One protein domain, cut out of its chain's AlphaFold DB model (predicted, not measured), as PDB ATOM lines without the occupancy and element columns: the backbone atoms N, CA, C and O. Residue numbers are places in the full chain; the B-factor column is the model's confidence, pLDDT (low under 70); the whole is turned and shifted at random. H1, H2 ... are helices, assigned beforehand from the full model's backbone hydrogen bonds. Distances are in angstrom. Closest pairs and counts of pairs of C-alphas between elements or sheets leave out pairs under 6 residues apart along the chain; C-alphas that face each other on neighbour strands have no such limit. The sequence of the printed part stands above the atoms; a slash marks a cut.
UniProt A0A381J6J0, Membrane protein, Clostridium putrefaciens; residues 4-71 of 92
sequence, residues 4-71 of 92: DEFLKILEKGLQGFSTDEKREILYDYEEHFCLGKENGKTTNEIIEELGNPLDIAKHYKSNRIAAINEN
ATOM      1  N   ASP A   4     -18.338 -49.686 -34.714       95.88
ATOM      2  CA  ASP A   4     -17.230 -49.563 -33.767       95.88
ATOM      3  C   ASP A   4     -16.721 -48.122 -33.649       95.88
ATOM      4  O   ASP A   4     -16.408 -47.658 -32.556       95.88
ATOM      5  N   GLU A   5     -16.590 -47.421 -34.775       96.75
ATOM      6  CA  GLU A   5     -16.166 -46.022 -34.818       96.75
ATOM      7  C   GLU A   5     -17.200 -45.111 -34.148       96.75
ATOM      8  O   GLU A   5     -16.813 -44.274 -33.333       96.75
ATOM      9  N   PHE A   6     -18.496 -45.307 -34.423       97.75
ATOM     10  CA  PHE A   6     -19.586 -44.575 -33.771       97.75
ATOM     11  C   PHE A   6     -19.526 -44.743 -32.246       97.75
ATOM     12  O   PHE A   6     -19.467 -43.752 -31.516       97.75
ATOM     13  N   LEU A   7     -19.459 -45.988 -31.764       97.25
ATOM     14  CA  LEU A   7     -19.433 -46.312 -30.335       97.25
ATOM     15  C   LEU A   7     -18.159 -45.786 -29.655       97.25
ATOM     16  O   LEU A   7     -18.239 -45.172 -28.595       97.25
ATOM     17  N   LYS A   8     -16.987 -45.909 -30.298       97.31
ATOM     18  CA  LYS A   8     -15.712 -45.346 -29.802       97.31
ATOM     19  C   LYS A   8     -15.705 -43.813 -29.779       97.31
ATOM     20  O   LYS A   8     -14.957 -43.227 -28.995       97.31
ATOM     21  N   ILE A   9     -16.484 -43.141 -30.630       97.50
ATOM     22  CA  ILE A   9     -16.656 -41.680 -30.587       97.50
ATOM     23  C   ILE A   9     -17.632 -41.293 -29.468       97.50
ATOM     24  O   ILE A   9     -17.331 -40.371 -28.707       97.50
ATOM     25  N   LEU A  10     -18.741 -42.022 -29.314       97.25
ATOM     26  CA  LEU A  10     -19.725 -41.818 -28.250       97.25
ATOM     27  C   LEU A  10     -19.112 -42.028 -26.854       97.25
ATOM     28  O   LEU A  10     -19.200 -41.138 -26.013       97.25
ATOM     29  N   GLU A  11     -18.389 -43.130 -26.626       96.88
ATOM     30  CA  GLU A  11     -17.680 -43.420 -25.367       96.88
ATOM     31  C   GLU A  11     -16.712 -42.285 -24.975       96.88
ATOM     32  O   GLU A  11     -16.706 -41.810 -23.833       96.88
ATOM     33  N   LYS A  12     -15.913 -41.800 -25.937       96.19
ATOM     34  CA  LYS A  12     -15.005 -40.654 -25.745       96.19
ATOM     35  C   LYS A  12     -15.767 -39.350 -25.516       96.19
ATOM     36  O   LYS A  12     -15.314 -38.496 -24.754       96.19
ATOM     37  N   GLY A  13     -16.939 -39.202 -26.125       94.38
ATOM     38  CA  GLY A  13     -17.875 -38.128 -25.830       94.38
ATOM     39  C   GLY A  13     -18.363 -38.166 -24.376       94.38
ATOM     40  O   GLY A  13     -18.397 -37.122 -23.725       94.38
ATOM     41  N   LEU A  14     -18.633 -39.354 -23.828       94.31
ATOM     42  CA  LEU A  14     -19.107 -39.607 -22.457       94.31
ATOM     43  C   LEU A  14     -17.997 -39.561 -21.378       94.31
ATOM     44  O   LEU A  14     -18.161 -40.058 -20.262       94.31
ATOM     45  N   GLN A  15     -16.856 -38.917 -21.646       90.56
ATOM     46  CA  GLN A  15     -15.861 -38.616 -20.607       90.56
ATOM     47  C   GLN A  15     -16.474 -37.781 -19.467       90.56
ATOM     48  O   GLN A  15     -17.031 -36.712 -19.723       90.56
ATOM     49  N   GLY A  16     -16.367 -38.268 -18.225       87.81
ATOM     50  CA  GLY A  16     -17.019 -37.711 -17.028       87.81
ATOM     51  C   GLY A  16     -18.184 -38.553 -16.475       87.81
ATOM     52  O   GLY A  16     -18.599 -38.328 -15.337       87.81
ATOM     53  N   PHE A  17     -18.678 -39.530 -17.239       92.44
ATOM     54  CA  PHE A  17     -19.595 -40.574 -16.764       92.44
ATOM     55  C   PHE A  17     -18.816 -41.766 -16.183       92.44
ATOM     56  O   PHE A  17     -17.678 -42.038 -16.594       92.44
ATOM     57  N   SER A  18     -19.432 -42.465 -15.230       93.12
ATOM     58  CA  SER A  18     -18.945 -43.723 -14.657       93.12
ATOM     59  C   SER A  18     -18.941 -44.860 -15.686       93.12
ATOM     60  O   SER A  18     -19.457 -44.725 -16.797       93.12
ATOM     61  N   THR A  19     -18.314 -45.984 -15.334       92.38
ATOM     62  CA  THR A  19     -18.266 -47.174 -16.193       92.38
ATOM     63  C   THR A  19     -19.662 -47.737 -16.452       92.38
ATOM     64  O   THR A  19     -19.956 -48.101 -17.587       92.38
ATOM     65  N   ASP A  20     -20.527 -47.758 -15.437       93.56
ATOM     66  CA  ASP A  20     -21.865 -48.343 -15.539       93.56
ATOM     67  C   ASP A  20     -22.807 -47.447 -16.358       93.56
ATOM     68  O   ASP A  20     -23.373 -47.927 -17.337       93.56
ATOM     69  N   GLU A  21     -22.840 -46.131 -16.083       92.25
ATOM     70  CA  GLU A  21     -23.574 -45.142 -16.905       92.25
ATOM     71  C   GLU A  21     -23.176 -45.233 -18.392       92.25
ATOM     72  O   GLU A  21     -24.023 -45.166 -19.279       92.25
ATOM     73  N   LYS A  22     -21.877 -45.394 -18.689       94.94
ATOM     74  CA  LYS A  22     -21.400 -45.581 -20.069       94.94
ATOM     75  C   LYS A  22     -21.854 -46.905 -20.666       94.94
ATOM     76  O   LYS A  22     -22.173 -46.934 -21.848       94.94
ATOM     77  N   ARG A  23     -21.828 -47.992 -19.890       95.12
ATOM     78  CA  ARG A  23     -22.180 -49.330 -20.375       95.12
ATOM     79  C   ARG A  23     -23.661 -49.417 -20.722       95.12
ATOM     80  O   ARG A  23     -23.982 -50.009 -21.740       95.12
ATOM     81  N   GLU A  24     -24.524 -48.805 -19.913       95.75
ATOM     82  CA  GLU A  24     -25.958 -48.679 -20.195       95.75
ATOM     83  C   GLU A  24     -26.179 -47.892 -21.494       95.75
ATOM     84  O   GLU A  24     -26.709 -48.444 -22.452       95.75
ATOM     85  N   ILE A  25     -25.641 -46.667 -21.592       95.56
ATOM     86  CA  ILE A  25     -25.800 -45.836 -22.799       95.56
ATOM     87  C   ILE A  25     -25.260 -46.541 -24.054       95.56
ATOM     88  O   ILE A  25     -25.908 -46.520 -25.094       95.56
ATOM     89  N   LEU A  26     -24.074 -47.158 -24.001       96.81
ATOM     90  CA  LEU A  26     -23.497 -47.841 -25.166       96.81
ATOM     91  C   LEU A  26     -24.306 -49.081 -25.574       96.81
ATOM     92  O   LEU A  26     -24.426 -49.335 -26.772       96.81
ATOM     93  N   TYR A  27     -24.885 -49.807 -24.612       97.06
ATOM     94  CA  TYR A  27     -25.736 -50.966 -24.880       97.06
ATOM     95  C   TYR A  27     -27.005 -50.573 -25.651       97.06
ATOM     96  O   TYR A  27     -27.324 -51.229 -26.641       97.06
ATOM     97  N   ASP A  28     -27.663 -49.465 -25.288       95.88
ATOM     98  CA  ASP A  28     -28.851 -48.960 -26.001       95.88
ATOM     99  C   ASP A  28     -28.563 -48.728 -27.502       95.88
ATOM    100  O   ASP A  28     -29.358 -49.086 -28.377       95.88
ATOM    101  N   TYR A  29     -27.392 -48.164 -27.828       96.94
ATOM    102  CA  TYR A  29     -26.976 -47.961 -29.221       96.94
ATOM    103  C   TYR A  29     -26.510 -49.260 -29.900       96.94
ATOM    104  O   TYR A  29     -26.755 -49.431 -31.095       96.94
ATOM    105  N   GLU A  30     -25.874 -50.193 -29.184       96.62
ATOM    106  CA  GLU A  30     -25.538 -51.527 -29.713       96.62
ATOM    107  C   GLU A  30     -26.792 -52.337 -30.076       96.62
ATOM    108  O   GLU A  30     -26.837 -52.925 -31.161       96.62
ATOM    109  N   GLU A  31     -27.829 -52.312 -29.233       96.75
ATOM    110  CA  GLU A  31     -29.131 -52.926 -29.512       96.75
ATOM    111  C   GLU A  31     -29.804 -52.261 -30.720       96.75
ATOM    112  O   GLU A  31     -30.257 -52.960 -31.629       96.75
ATOM    113  N   HIS A  32     -29.771 -50.927 -30.822       95.69
ATOM    114  CA  HIS A  32     -30.290 -50.214 -31.993       95.69
ATOM    115  C   HIS A  32     -29.560 -50.605 -33.297       95.69
ATOM    116  O   HIS A  32     -30.199 -50.817 -34.332       95.69
ATOM    117  N   PHE A  33     -28.233 -50.779 -33.262       96.56
ATOM    118  CA  PHE A  33     -27.467 -51.312 -34.398       96.56
ATOM    119  C   PHE A  33     -27.771 -52.784 -34.707       96.56
ATOM    120  O   PHE A  33     -27.612 -53.196 -35.859       96.56
ATOM    121  N   CYS A  34     -28.175 -53.582 -33.717       96.50
ATOM    122  CA  CYS A  34     -28.600 -54.964 -33.923       96.50
ATOM    123  C   CYS A  34     -29.963 -55.000 -34.630       96.50
ATOM    124  O   CYS A  34     -30.061 -55.468 -35.766       96.50
ATOM    125  N   LEU A  35     -30.974 -54.371 -34.021       96.75
ATOM    126  CA  LEU A  35     -32.339 -54.280 -34.540       96.75
ATOM    127  C   LEU A  35     -32.383 -53.643 -35.936       96.75
ATOM    128  O   LEU A  35     -33.119 -54.110 -36.804       96.75
ATOM    129  N   GLY A  36     -31.575 -52.612 -36.199       97.12
ATOM    130  CA  GLY A  36     -31.483 -51.999 -37.527       97.12
ATOM    131  C   GLY A  36     -31.048 -52.991 -38.614       97.12
ATOM    132  O   GLY A  36     -31.663 -53.039 -39.679       97.12
ATOM    133  N   LYS A  37     -30.045 -53.835 -38.331       96.25
ATOM    134  CA  LYS A  37     -29.554 -54.867 -39.265       96.25
ATOM    135  C   LYS A  37     -30.526 -56.032 -39.416       96.25
ATOM    136  O   LYS A  37     -30.671 -56.548 -40.518       96.25
ATOM    137  N   GLU A  38     -31.202 -56.437 -38.341       97.19
ATOM    138  CA  GLU A  38     -32.255 -57.465 -38.393       97.19
ATOM    139  C   GLU A  38     -33.439 -57.014 -39.263       97.19
ATOM    140  O   GLU A  38     -33.989 -57.807 -40.023       97.19
ATOM    141  N   ASN A  39     -33.759 -55.715 -39.245       96.44
ATOM    142  CA  ASN A  39     -34.706 -55.078 -40.165       96.44
ATOM    143  C   ASN A  39     -34.124 -54.806 -41.574       96.44
ATOM    144  O   ASN A  39     -34.764 -54.141 -42.387       96.44
ATOM    145  N   GLY A  40     -32.924 -55.307 -41.885       97.50
ATOM    146  CA  GLY A  40     -32.302 -55.228 -43.210       97.50
ATOM    147  C   GLY A  40     -31.616 -53.902 -43.555       97.50
ATOM    148  O   GLY A  40     -31.164 -53.758 -44.691       97.50
ATOM    149  N   LYS A  41     -31.508 -52.946 -42.621       97.81
ATOM    150  CA  LYS A  41     -30.825 -51.663 -42.860       97.81
ATOM    151  C   LYS A  41     -29.308 -51.833 -42.882       97.81
ATOM    152  O   LYS A  41     -28.734 -52.631 -42.135       97.81
ATOM    153  N   THR A  42     -28.630 -51.026 -43.691       96.94
ATOM    154  CA  THR A  42     -27.170 -50.913 -43.664       96.94
ATOM    155  C   THR A  42     -26.696 -50.109 -42.451       96.94
ATOM    156  O   THR A  42     -27.397 -49.247 -41.924       96.94
ATOM    157  N   THR A  43     -25.442 -50.325 -42.040       94.38
ATOM    158  CA  THR A  43     -24.794 -49.545 -40.969       94.38
ATOM    159  C   THR A  43     -24.816 -48.033 -41.230       94.38
ATOM    160  O   THR A  43     -24.824 -47.265 -40.275       94.38
ATOM    161  N   ASN A  44     -24.835 -47.600 -42.498       95.75
ATOM    162  CA  ASN A  44     -24.888 -46.182 -42.858       95.75
ATOM    163  C   ASN A  44     -26.274 -45.583 -42.597       95.75
ATOM    164  O   ASN A  44     -26.348 -44.550 -41.948       95.75
ATOM    165  N   GLU A  45     -27.352 -46.246 -43.027       97.44
ATOM    166  CA  GLU A  45     -28.728 -45.782 -42.773       97.44
ATOM    167  C   GLU A  45     -29.009 -45.697 -41.266       97.44
ATOM    168  O   GLU A  45     -29.565 -44.713 -40.793       97.44
ATOM    169  N   ILE A  46     -28.532 -46.678 -40.489       97.31
ATOM    170  CA  ILE A  46     -28.644 -46.652 -39.021       97.31
ATOM    171  C   ILE A  46     -27.853 -45.469 -38.430       97.31
ATOM    172  O   ILE A  46     -28.320 -44.810 -37.508       97.31
ATOM    173  N   ILE A  47     -26.672 -45.146 -38.969       96.19
ATOM    174  CA  ILE A  47     -25.897 -43.960 -38.559       96.19
ATOM    175  C   ILE A  47     -26.609 -42.652 -38.934       96.19
ATOM    176  O   ILE A  47     -26.537 -41.693 -38.168       96.19
ATOM    177  N   GLU A  48     -27.297 -42.589 -40.072       95.38
ATOM    178  CA  GLU A  48     -28.071 -41.412 -40.486       95.38
ATOM    179  C   GLU A  48     -29.329 -41.216 -39.622       95.38
ATOM    180  O   GLU A  48     -29.656 -40.080 -39.283       95.38
ATOM    181  N   GLU A  49     -29.978 -42.301 -39.188       95.44
ATOM    182  CA  GLU A  49     -31.104 -42.273 -38.241       95.44
ATOM    183  C   GLU A  49     -30.676 -41.909 -36.808       95.44
ATOM    184  O   GLU A  49     -31.371 -41.148 -36.133       95.44
ATOM    185  N   LEU A  50     -29.526 -42.412 -36.344       94.81
ATOM    186  CA  LEU A  50     -28.963 -42.085 -35.026       94.81
ATOM    187  C   LEU A  50     -28.334 -40.680 -34.973       94.81
ATOM    188  O   LEU A  50     -28.322 -40.041 -33.920       94.81
ATOM    189  N   GLY A  51     -27.792 -40.191 -36.088       94.88
ATOM    190  CA  GLY A  51     -27.113 -38.902 -36.183       94.88
ATOM    191  C   GLY A  51     -25.673 -38.907 -35.645       94.88
ATOM    192  O   GLY A  51     -24.941 -39.893 -35.723       94.88
ATOM    193  N   ASN A  52     -25.212 -37.757 -35.142       95.00
ATOM    194  CA  ASN A  52     -23.807 -37.562 -34.769       95.00
ATOM    195  C   ASN A  52     -23.508 -38.031 -33.324       95.00
ATOM    196  O   ASN A  52     -24.001 -37.402 -32.379       95.00
ATOM    197  N   PRO A  53     -22.623 -39.027 -33.103       95.56
ATOM    198  CA  PRO A  53     -22.271 -39.507 -31.761       95.56
ATOM    199  C   PRO A  53     -21.634 -38.433 -30.862       95.56
ATOM    200  O   PRO A  53     -21.752 -38.510 -29.638       95.56
ATOM    201  N   LEU A  54     -21.008 -37.391 -31.429       94.75
ATOM    202  CA  LEU A  54     -20.513 -36.254 -30.641       94.75
ATOM    203  C   LEU A  54     -21.640 -35.358 -30.114       94.75
ATOM    204  O   LEU A  54     -21.488 -34.775 -29.043       94.75
ATOM    205  N   ASP A  55     -22.747 -35.222 -30.846       95.75
ATOM    206  CA  ASP A  55     -23.875 -34.379 -30.438       95.75
ATOM    207  C   ASP A  55     -24.810 -35.126 -29.479       95.75
ATOM    208  O   ASP A  55     -25.242 -34.546 -28.482       95.75
ATOM    209  N   ILE A  56     -24.978 -36.439 -29.673       95.31
ATOM    210  CA  ILE A  56     -25.538 -37.356 -28.667       95.31
ATOM    211  C   ILE A  56     -24.792 -37.201 -27.332       95.31
ATOM    212  O   ILE A  56     -25.398 -36.917 -26.298       95.31
ATOM    213  N   ALA A  57     -23.460 -37.313 -27.337       94.06
ATOM    214  CA  ALA A  57     -22.666 -37.205 -26.115       94.06
ATOM    215  C   ALA A  57     -22.760 -35.825 -25.432       94.06
ATOM    216  O   ALA A  57     -22.712 -35.739 -24.201       94.06
ATOM    217  N   LYS A  58     -22.916 -34.739 -26.206       92.81
ATOM    218  CA  LYS A  58     -23.218 -33.404 -25.660       92.81
ATOM    219  C   LYS A  58     -24.596 -33.377 -25.001       92.81
ATOM    220  O   LYS A  58     -24.711 -32.806 -23.923       92.81
ATOM    221  N   HIS A  59     -25.611 -34.001 -25.601       92.31
ATOM    222  CA  HIS A  59     -26.963 -34.043 -25.044       92.31
ATOM    223  C   HIS A  59     -26.988 -34.732 -23.671       92.31
ATOM    224  O   HIS A  59     -27.427 -34.118 -22.700       92.31
ATOM    225  N   TYR A  60     -26.391 -35.926 -23.539       92.62
ATOM    226  CA  TYR A  60     -26.244 -36.594 -22.236       92.62
ATOM    227  C   TYR A  60     -25.536 -35.703 -21.197       92.62
ATOM    228  O   TYR A  60     -25.984 -35.608 -20.053       92.62
ATOM    229  N   LYS A  61     -24.459 -35.002 -21.584       89.38
ATOM    230  CA  LYS A  61     -23.744 -34.066 -20.695       89.38
ATOM    231  C   LYS A  61     -24.612 -32.892 -20.246       89.38
ATOM    232  O   LYS A  61     -24.646 -32.598 -19.053       89.38
ATOM    233  N   SER A  62     -25.322 -32.251 -21.171       87.94
ATOM    234  CA  SER A  62     -26.230 -31.140 -20.871       87.94
ATOM    235  C   SER A  62     -27.372 -31.572 -19.953       87.94
ATOM    236  O   SER A  62     -27.648 -30.884 -18.974       87.94
ATOM    237  N   ASN A  63     -27.977 -32.737 -20.199       83.00
ATOM    238  CA  ASN A  63     -29.070 -33.263 -19.378       83.00
ATOM    239  C   ASN A  63     -28.598 -33.582 -17.948       83.00
ATOM    240  O   ASN A  63     -29.289 -33.263 -16.984       83.00
ATOM    241  N   ARG A  64     -27.385 -34.135 -17.791       80.00
ATOM    242  CA  ARG A  64     -26.770 -34.369 -16.471       80.00
ATOM    243  C   ARG A  64     -26.536 -33.060 -15.709       80.00
ATOM    244  O   ARG A  64     -26.750 -33.014 -14.503       80.00
ATOM    245  N   ILE A  65     -26.127 -31.995 -16.404       70.75
ATOM    246  CA  ILE A  65     -25.951 -30.656 -15.816       70.75
ATOM    247  C   ILE A  65     -27.307 -30.042 -15.431       70.75
ATOM    248  O   ILE A  65     -27.422 -29.485 -14.342       70.75
ATOM    249  N   ALA A  66     -28.345 -30.185 -16.261       68.25
ATOM    250  CA  ALA A  66     -29.701 -29.734 -15.934       68.25
ATOM    251  C   ALA A  66     -30.240 -30.425 -14.666       68.25
ATOM    252  O   ALA A  66     -30.640 -29.746 -13.725       68.25
ATOM    253  N   ALA A  67     -30.116 -31.754 -14.573       60.09
ATOM    254  CA  ALA A  67     -30.536 -32.528 -13.402       60.09
ATOM    255  C   ALA A  67     -29.791 -32.148 -12.101       60.09
ATOM    256  O   ALA A  67     -30.354 -32.263 -11.011       60.09
ATOM    257  N   ILE A  68     -28.542 -31.673 -12.198       64.50
ATOM    258  CA  ILE A  68     -27.793 -31.109 -11.061       64.50
ATOM    259  C   ILE A  68     -28.332 -29.717 -10.693       64.50
ATOM    260  O   ILE A  68     -28.532 -29.429  -9.518       64.50
ATOM    261  N   ASN A  69     -28.599 -28.863 -11.684       60.06
ATOM    262  CA  ASN A  69     -29.070 -27.492 -11.465       60.06
ATOM    263  C   ASN A  69     -30.509 -27.424 -10.921       60.06
ATOM    264  O   ASN A  69     -30.835 -26.514 -10.161       60.06
ATOM    265  N   GLU A  70     -31.368 -28.377 -11.288       58.59
ATOM    266  CA  GLU A  70     -32.765 -28.455 -10.838       58.59
ATOM    267  C   GLU A  70     -32.917 -29.046  -9.423       58.59
ATOM    268  O   GLU A  70     -33.948 -28.845  -8.778       58.59
ATOM    269  N   ASN A  71     -31.882 -29.711  -8.892       48.22
ATOM    270  CA  ASN A  71     -31.838 -30.180  -7.507       48.22
ATOM    271  C   ASN A  71     -30.745 -29.446  -6.699       48.22
ATOM    272  O   ASN A  71     -29.623 -29.946  -6.590       48.22
TER     273      ASN A  71
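Overview. This is residues 4 to 71 of the 92 residues of the protein "Membrane protein" of Clostridium putrefaciens (UniProt A0A381J6J0). The longest helix, H2, folds back along the short H1 as a helical hairpin, and the first part of H4 packs on another side of H1, which bridges the two longer helices while H2 and H4 stay apart. The short H3 packs on the last part of H2 at a steep tilt and turns the chain back into H4, whose last residues, 65 to 69, stick out with residues 70 and 71. The printed part has 68 residues with four named helices, in the order H1, H2, H3, H4, and no named strand: the class is all helix. The whole is only just compact, close to loose, with a radius of gyration of the C-alphas of 13.1 A, and its spans are 43 by 20 by 18 A.

Along the chain. H2, residues 19 to 38, measures 28.2 A from first to last C-alpha; it begins at C-alpha 19 at (-18.266, -47.174, -16.193). H1, residues 4 to 13, measures 13.9 A and begins at C-alpha 4 at (-17.230, -49.563, -33.767). H3, residues 43 to 50, measures 10.4 A. H4, residues 53 to 69, measures 24.5 A and ends at C-alpha 69 at (-29.070, -27.492, -11.465).

Arrangement. H2 touches H1 with residues 22 to 29 alone, the closest C-alphas being those of Leu 26 and Leu 7, 6.8 A apart. This hairpin has a shallow tilt of 30 degrees, opposite ways. H2 touches H3 with residues 33 to 37 alone; the closest C-alphas are those of Gly 36 and Ile 46, 6.2 A apart. Their tilt is steep, 59 degrees, opposite ways. H4 touches H1 with residues 53 to 58 alone, the closest C-alphas being those of Ala 57 and Gly 13, 4.9 A apart. These two run the same way at a shallow tilt of 29 degrees. H1 and H3 are close but not clearly touching, their closest C-alphas, of Phe 6 and Ile 47, being 7.9 A apart. H3 and H4 meet only through their link, and H2 and H4 are apart. The helix packing is only just mostly aligned, with 2 of 3 touching pairs at a shallow tilt. In H3 and H4 every O i to N i+4 pair is within hydrogen-bond range; in H1 5 of 6 are, and in H2 14 of 16.

Size, cuts and confidence. The outline is a rod, and the two C-alphas farthest apart, those of Gly 40 and Asn 71, are 43.6 A from each other. Residues 65 to 71, of which 65 to 69 belong to H4, stand free. The printed part has no cut, and the links H1 to H2, H2 to H3 and H3 to H4 are tight. The mean pLDDT of the printed part is 91.3; residues 66 to 71 are under 70.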